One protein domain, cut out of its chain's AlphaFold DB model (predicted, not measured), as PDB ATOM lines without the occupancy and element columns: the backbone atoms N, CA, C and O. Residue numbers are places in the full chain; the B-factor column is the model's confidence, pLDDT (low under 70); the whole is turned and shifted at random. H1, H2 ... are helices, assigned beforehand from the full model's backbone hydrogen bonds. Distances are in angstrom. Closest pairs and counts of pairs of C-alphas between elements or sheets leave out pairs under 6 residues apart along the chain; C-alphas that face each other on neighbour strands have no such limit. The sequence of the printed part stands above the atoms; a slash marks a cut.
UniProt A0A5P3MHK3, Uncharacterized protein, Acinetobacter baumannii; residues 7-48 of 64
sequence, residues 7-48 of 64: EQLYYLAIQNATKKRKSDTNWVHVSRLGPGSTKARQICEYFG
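What this domain is: This is residues 7 to 48 of the 64 residues of an uncharacterized protein of Acinetobacter baumannii (UniProt A0A5P3MHK3). Two helices, H2 and H3, pack on each other at a steep angle, and a third, H1, is set off to one side of this pair, near H2 but separated from H3. A looping link, residues 16 to 25, swings round from the end of H1 to the start of H2. The printed part has 42 residues with three named helices, in the order H1, H2, H3, and no named strand; its class is all helix. It is compact, with a radius of gyration of the C-alphas of 9.4 A, and rounded, spanning 24 by 21 by 18 A.

Where its parts are: H1 is residues 7 to 15, 12.3 A from first to last C-alpha, beginning at C-alpha 7 at (308.740, 169.058, 341.573). H2 is residues 26 to 31, 8.6 A long, with C-alpha 26 at (307.928, 185.600, 337.121). H3, the longest helix, is residues 37 to 46, 14.3 A long, and ends at C-alpha 46 at (311.379, 174.193, 333.368).

How they stand to each other: H1 is close to H2 but not clearly touching it; the closest C-alphas, those of Ile 14 and Val 30, are 6.8 A apart. Their lines are about perpendicular, at 78 degrees. H2 and H3 touch, with the C-alphas of Ser 31 and Ala 40 closest, at 5.0 A. They run opposite ways at a steep tilt of 51 degrees. H1 and H3 are apart. In H1, H2 and H3 every O i to N i+4 pair is within hydrogen-bond range.

The domain as a whole: The two C-alphas farthest apart, those of Glu 7 and Ser 23, are 25.7 A apart. The printed part has no cut. The link from H1 to H2 is short, with 10 residues, and that from H2 to H3 is tight, with 5. The mean pLDDT of the printed part is 93.3, and no printed residue is under 70.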
ATOM      1  N   GLU A   7     308.872 168.052 342.628       92.31
ATOM      2  CA  GLU A   7     308.740 169.058 341.573       92.31
ATOM      3  C   GLU A   7     307.373 169.741 341.664       92.31
ATOM      4  O   GLU A   7     307.287 170.973 341.662       92.31
ATOM      5  N   GLN A   8     306.308 168.956 341.845       92.00
ATOM      6  CA  GLN A   8     304.961 169.486 342.048       92.00
ATOM      7  C   GLN A   8     304.862 170.315 343.335       92.00
ATOM      8  O   GLN A   8     304.303 171.416 343.323       92.00
ATOM      9  N   LEU A   9     305.420 169.821 344.444       93.69
ATOM     10  CA  LEU A   9     305.439 170.557 345.709       93.69
ATOM     11  C   LEU A   9     306.240 171.857 345.593       93.69
ATOM     12  O   LEU A   9     305.813 172.887 346.119       93.69
ATOM     13  N   TYR A  10     307.366 171.836 344.879       94.06
ATOM     14  CA  TYR A  10     308.175 173.028 344.654       94.06
ATOM     15  C   TYR A  10     307.437 174.064 343.798       94.06
ATOM     16  O   TYR A  10     307.398 175.241 344.161       94.06
ATOM     17  N   TYR A  11     306.759 173.635 342.728       94.56
ATOM     18  CA  TYR A  11     305.900 174.510 341.926       94.56
ATOM     19  C   TYR A  11     304.804 175.170 342.775       94.56
ATOM     20  O   TYR A  11     304.631 176.391 342.733       94.56
ATOM     21  N   LEU A  12     304.101 174.384 343.599       93.31
ATOM     22  CA  LEU A  12     303.057 174.891 344.492       93.31
ATOM     23  C   LEU A  12     303.613 175.875 345.527       93.31
ATOM     24  O   LEU A  12     302.965 176.882 345.816       93.31
ATOM     25  N   ALA A  13     304.806 175.627 346.068       94.00
ATOM     26  CA  ALA A  13     305.453 176.540 347.005       94.00
ATOM     27  C   ALA A  13     305.755 177.902 346.359       94.00
ATOM     28  O   ALA A  13     305.479 178.944 346.956       94.00
ATOM     29  N   ILE A  14     306.260 177.910 345.121       94.94
ATOM     30  CA  ILE A  14     306.520 179.148 344.374       94.94
ATOM     31  C   ILE A  14     305.210 179.881 344.066       94.94
ATOM     32  O   ILE A  14     305.127 181.098 344.253       94.94
ATOM     33  N   GLN A  15     304.185 179.153 343.613       92.81
ATOM     34  CA  GLN A  15     302.889 179.721 343.240       92.81
ATOM     35  C   GLN A  15     302.177 180.379 344.434       92.81
ATOM     36  O   GLN A  15     301.573 181.437 344.277       92.81
ATOM     37  N   ASN A  16     302.281 179.783 345.626       91.88
ATOM     38  CA  ASN A  16     301.626 180.264 346.847       91.88
ATOM     39  C   ASN A  16     302.473 181.253 347.668       91.88
ATOM     40  O   ASN A  16     302.049 181.695 348.739       91.88
ATOM     41  N   ALA A  17     303.666 181.626 347.202       90.88
ATOM     42  CA  ALA A  17     304.513 182.568 347.918       90.88
ATOM     43  C   ALA A  17     303.866 183.970 347.975       90.88
ATOM     44  O   ALA A  17     303.721 184.664 346.969       90.88
ATOM     45  N   THR A  18     303.538 184.427 349.187       77.25
ATOM     46  CA  THR A  18     302.750 185.646 349.474       77.25
ATOM     47  C   THR A  18     303.389 186.971 349.044       77.25
ATOM     48  O   THR A  18     302.742 188.014 349.105       77.25
ATOM     49  N   LYS A  19     304.653 186.970 348.604       72.88
ATOM     50  CA  LYS A  19     305.430 188.188 348.312       72.88
ATOM     51  C   LYS A  19     305.499 188.574 346.830       72.88
ATOM     52  O   LYS A  19     306.270 189.475 346.490       72.88
ATOM     53  N   LYS A  20     304.710 187.950 345.948       81.25
ATOM     54  CA  LYS A  20     304.692 188.333 344.529       81.25
ATOM     55  C   LYS A  20     304.069 189.718 344.355       81.25
ATOM     56  O   LYS A  20     302.879 189.899 344.607       81.25
ATOM     57  N   ARG A  21     304.834 190.705 343.879       84.62
ATOM     58  CA  ARG A  21     304.244 191.989 343.468       84.62
ATOM     59  C   ARG A  21     303.596 191.812 342.096       84.62
ATOM     60  O   ARG A  21     304.117 191.084 341.253       84.62
ATOM     61  N   LYS A  22     302.491 192.519 341.842       84.19
ATOM     62  CA  LYS A  22     301.789 192.475 340.542       84.19
ATOM     63  C   LYS A  22     302.685 192.875 339.360       84.19
ATOM     64  O   LYS A  22     302.474 192.396 338.257       84.19
ATOM     65  N   SER A  23     303.670 193.738 339.606       89.06
ATOM     66  CA  SER A  23     304.627 194.221 338.606       89.06
ATOM     67  C   SER A  23     305.871 193.346 338.458       89.06
ATOM     68  O   SER A  23     306.665 193.594 337.559       89.06
ATOM     69  N   ASP A  24     306.096 192.376 339.351       92.81
ATOM     70  CA  ASP A  24     307.263 191.508 339.226       92.81
ATOM     71  C   ASP A  24     307.026 190.507 338.098       92.81
ATOM     72  O   ASP A  24     306.026 189.769 338.100       92.81
ATOM     73  N   THR A  25     307.991 190.436 337.188       96.25
ATOM     74  CA  THR A  25     308.106 189.311 336.268       96.25
ATOM     75  C   THR A  25     308.284 188.015 337.060       96.25
ATOM     76  O   THR A  25     308.738 188.003 338.214       96.25
ATOM     77  N   ASN A  26     307.899 186.895 336.464       96.31
ATOM     78  CA  ASN A  26     307.928 185.600 337.121       96.31
ATOM     79  C   ASN A  26     309.352 185.221 337.548       96.31
ATOM     80  O   ASN A  26     309.533 184.749 338.670       96.31
ATOM     81  N   TRP A  27     310.379 185.521 336.745       97.12
ATOM     82  CA  TRP A  27     311.766 185.281 337.159       97.12
ATOM     83  C   TRP A  27     312.180 186.141 338.363       97.12
ATOM     84  O   TRP A  27     312.890 185.653 339.242       97.12
ATOM     85  N   VAL A  28     311.720 187.399 338.463       96.38
ATOM     86  CA  VAL A  28     311.998 188.249 339.637       96.38
ATOM     87  C   VAL A  28     311.342 187.651 340.876       96.38
ATOM     88  O   VAL A  28     312.000 187.545 341.913       96.38
ATOM     89  N   HIS A  29     310.085 187.210 340.767       95.62
ATOM     90  CA  HIS A  29     309.371 186.530 341.850       95.62
ATOM     91  C   HIS A  29     310.147 185.312 342.363       95.62
ATOM     92  O   HIS A  29     310.458 185.247 343.550       95.62
ATOM     93  N   VAL A  30     310.540 184.406 341.463       96.00
ATOM     94  CA  VAL A  30     311.300 183.199 341.824       96.00
ATOM     95  C   VAL A  30     312.668 183.553 342.408       96.00
ATOM     96  O   VAL A  30     313.068 182.971 343.412       96.00
ATOM     97  N   SER A  31     313.377 184.539 341.848       96.62
ATOM     98  CA  SER A  31     314.716 184.922 342.323       96.62
ATOM     99  C   SER A  31     314.724 185.385 343.785       96.62
ATOM    100  O   SER A  31     315.664 185.082 344.520       96.62
ATOM    101  N   ARG A  32     313.647 186.041 344.237       93.38
ATOM    102  CA  ARG A  32     313.480 186.501 345.626       93.38
ATOM    103  C   ARG A  32     313.269 185.368 346.630       93.38
ATOM    104  O   ARG A  32     313.329 185.625 347.829       93.38
ATOM    105  N   LEU A  33     313.041 184.140 346.163       93.25
ATOM    106  CA  LEU A  33     312.939 182.949 347.008       93.25
ATOM    107  C   LEU A  33     314.309 182.307 347.296       93.25
ATOM    108  O   LEU A  33     314.368 181.327 348.030       93.25
ATOM    109  N   GLY A  34     315.405 182.850 346.743       93.94
ATOM    110  CA  GLY A  34     316.778 182.391 346.991       93.94
ATOM    111  C   GLY A  34     317.591 181.794 345.824       93.94
ATOM    112  O   GLY A  34     318.813 181.838 345.926       93.94
ATOM    113  N   PRO A  35     317.031 181.285 344.704       93.31
ATOM    114  CA  PRO A  35     317.830 180.574 343.694       93.31
ATOM    115  C   PRO A  35     318.757 181.474 342.855       93.31
ATOM    116  O   PRO A  35     319.631 180.970 342.152       93.31
ATOM    117  N   GLY A  36     318.598 182.800 342.913       96.56
ATOM    118  CA  GLY A  36     319.337 183.745 342.068       96.56
ATOM    119  C   GLY A  36     318.736 183.893 340.665       96.56
ATOM    120  O   GLY A  36     317.911 183.093 340.230       96.56
ATOM    121  N   SER A  37     319.115 184.954 339.948       96.75
ATOM    122  CA  SER A  37     318.442 185.389 338.710       96.75
ATOM    123  C   SER A  37     318.543 184.383 337.558       96.75
ATOM    124  O   SER A  37     317.542 184.111 336.897       96.75
ATOM    125  N   THR A  38     319.723 183.803 337.326       97.88
ATOM    126  CA  THR A  38     319.940 182.820 336.252       97.88
ATOM    127  C   THR A  38     319.117 181.558 336.480       97.88
ATOM    128  O   THR A  38     318.408 181.104 335.585       97.88
ATOM    129  N   LYS A  39     319.155 181.008 337.699       98.12
ATOM    130  CA  LYS A  39     318.397 179.801 338.047       98.12
ATOM    131  C   LYS A  39     316.898 180.065 338.099       98.12
ATOM    132  O   LYS A  39     316.134 179.201 337.701       98.12
ATOM    133  N   ALA A  40     316.474 181.254 338.516       97.75
ATOM    134  CA  ALA A  40     315.066 181.632 338.508       97.75
ATOM    135  C   ALA A  40     314.449 181.583 337.102       97.75
ATOM    136  O   ALA A  40     313.346 181.071 336.951       97.75
ATOM    137  N   ARG A  41     315.171 182.053 336.072       98.19
ATOM    138  CA  ARG A  41     314.726 181.925 334.673       98.19
ATOM    139  C   ARG A  41     314.611 180.463 334.244       98.19
ATOM    140  O   ARG A  41     313.559 180.067 333.760       98.19
ATOM    141  N   GLN A  42     315.639 179.664 334.533       98.00
ATOM    142  CA  GLN A  42     315.643 178.226 334.240       98.00
ATOM    143  C   GLN A  42     314.486 177.490 334.931       98.00
ATOM    144  O   GLN A  42     313.870 176.622 334.329       98.00
ATOM    145  N   ILE A  43     314.162 177.843 336.179       97.38
ATOM    146  CA  ILE A  43     313.034 177.266 336.927       97.38
ATOM    147  C   ILE A  43     311.698 177.632 336.273       97.38
ATOM    148  O   ILE A  43     310.826 176.773 336.154       97.38
ATOM    149  N   CYS A  44     311.522 178.888 335.849       97.12
ATOM    150  CA  CYS A  44     310.323 179.302 335.121       97.12
ATOM    151  C   CYS A  44     310.157 178.482 333.833       97.12
ATOM    152  O   CYS A  44     309.124 177.842 333.658       97.12
ATOM    153  N   GLU A  45     311.192 178.429 332.992       96.75
ATOM    154  CA  GLU A  45     311.197 177.660 331.738       96.75
ATOM    155  C   GLU A  45     310.910 176.175 331.976       96.75
ATOM    156  O   GLU A  45     310.060 175.591 331.307       96.75
ATOM    157  N   TYR A  46     311.558 175.587 332.981       96.44
ATOM    158  CA  TYR A  46     311.379 174.193 333.368       96.44
ATOM    159  C   TYR A  46     309.923 173.859 333.726       96.44
ATOM    160  O   TYR A  46     309.396 172.832 333.306       96.44
ATOM    161  N   PHE A  47     309.232 174.747 334.447       95.81
ATOM    162  CA  PHE A  47     307.814 174.570 334.767       95.81
ATOM    163  C   PHE A  47     306.860 175.023 333.653       95.81
ATOM    164  O   PHE A  47     305.642 174.961 333.843       95.81
ATOM    165  N   GLY A  48     307.380 175.475 332.508       96.00
ATOM    166  CA  GLY A  48     306.593 176.026 331.407       96.00
ATOM    167  C   GLY A  48     305.951 177.372 331.742       96.00
ATOM    168  O   GLY A  48     304.889 177.682 331.221       96.00
TER     169      GLY A  48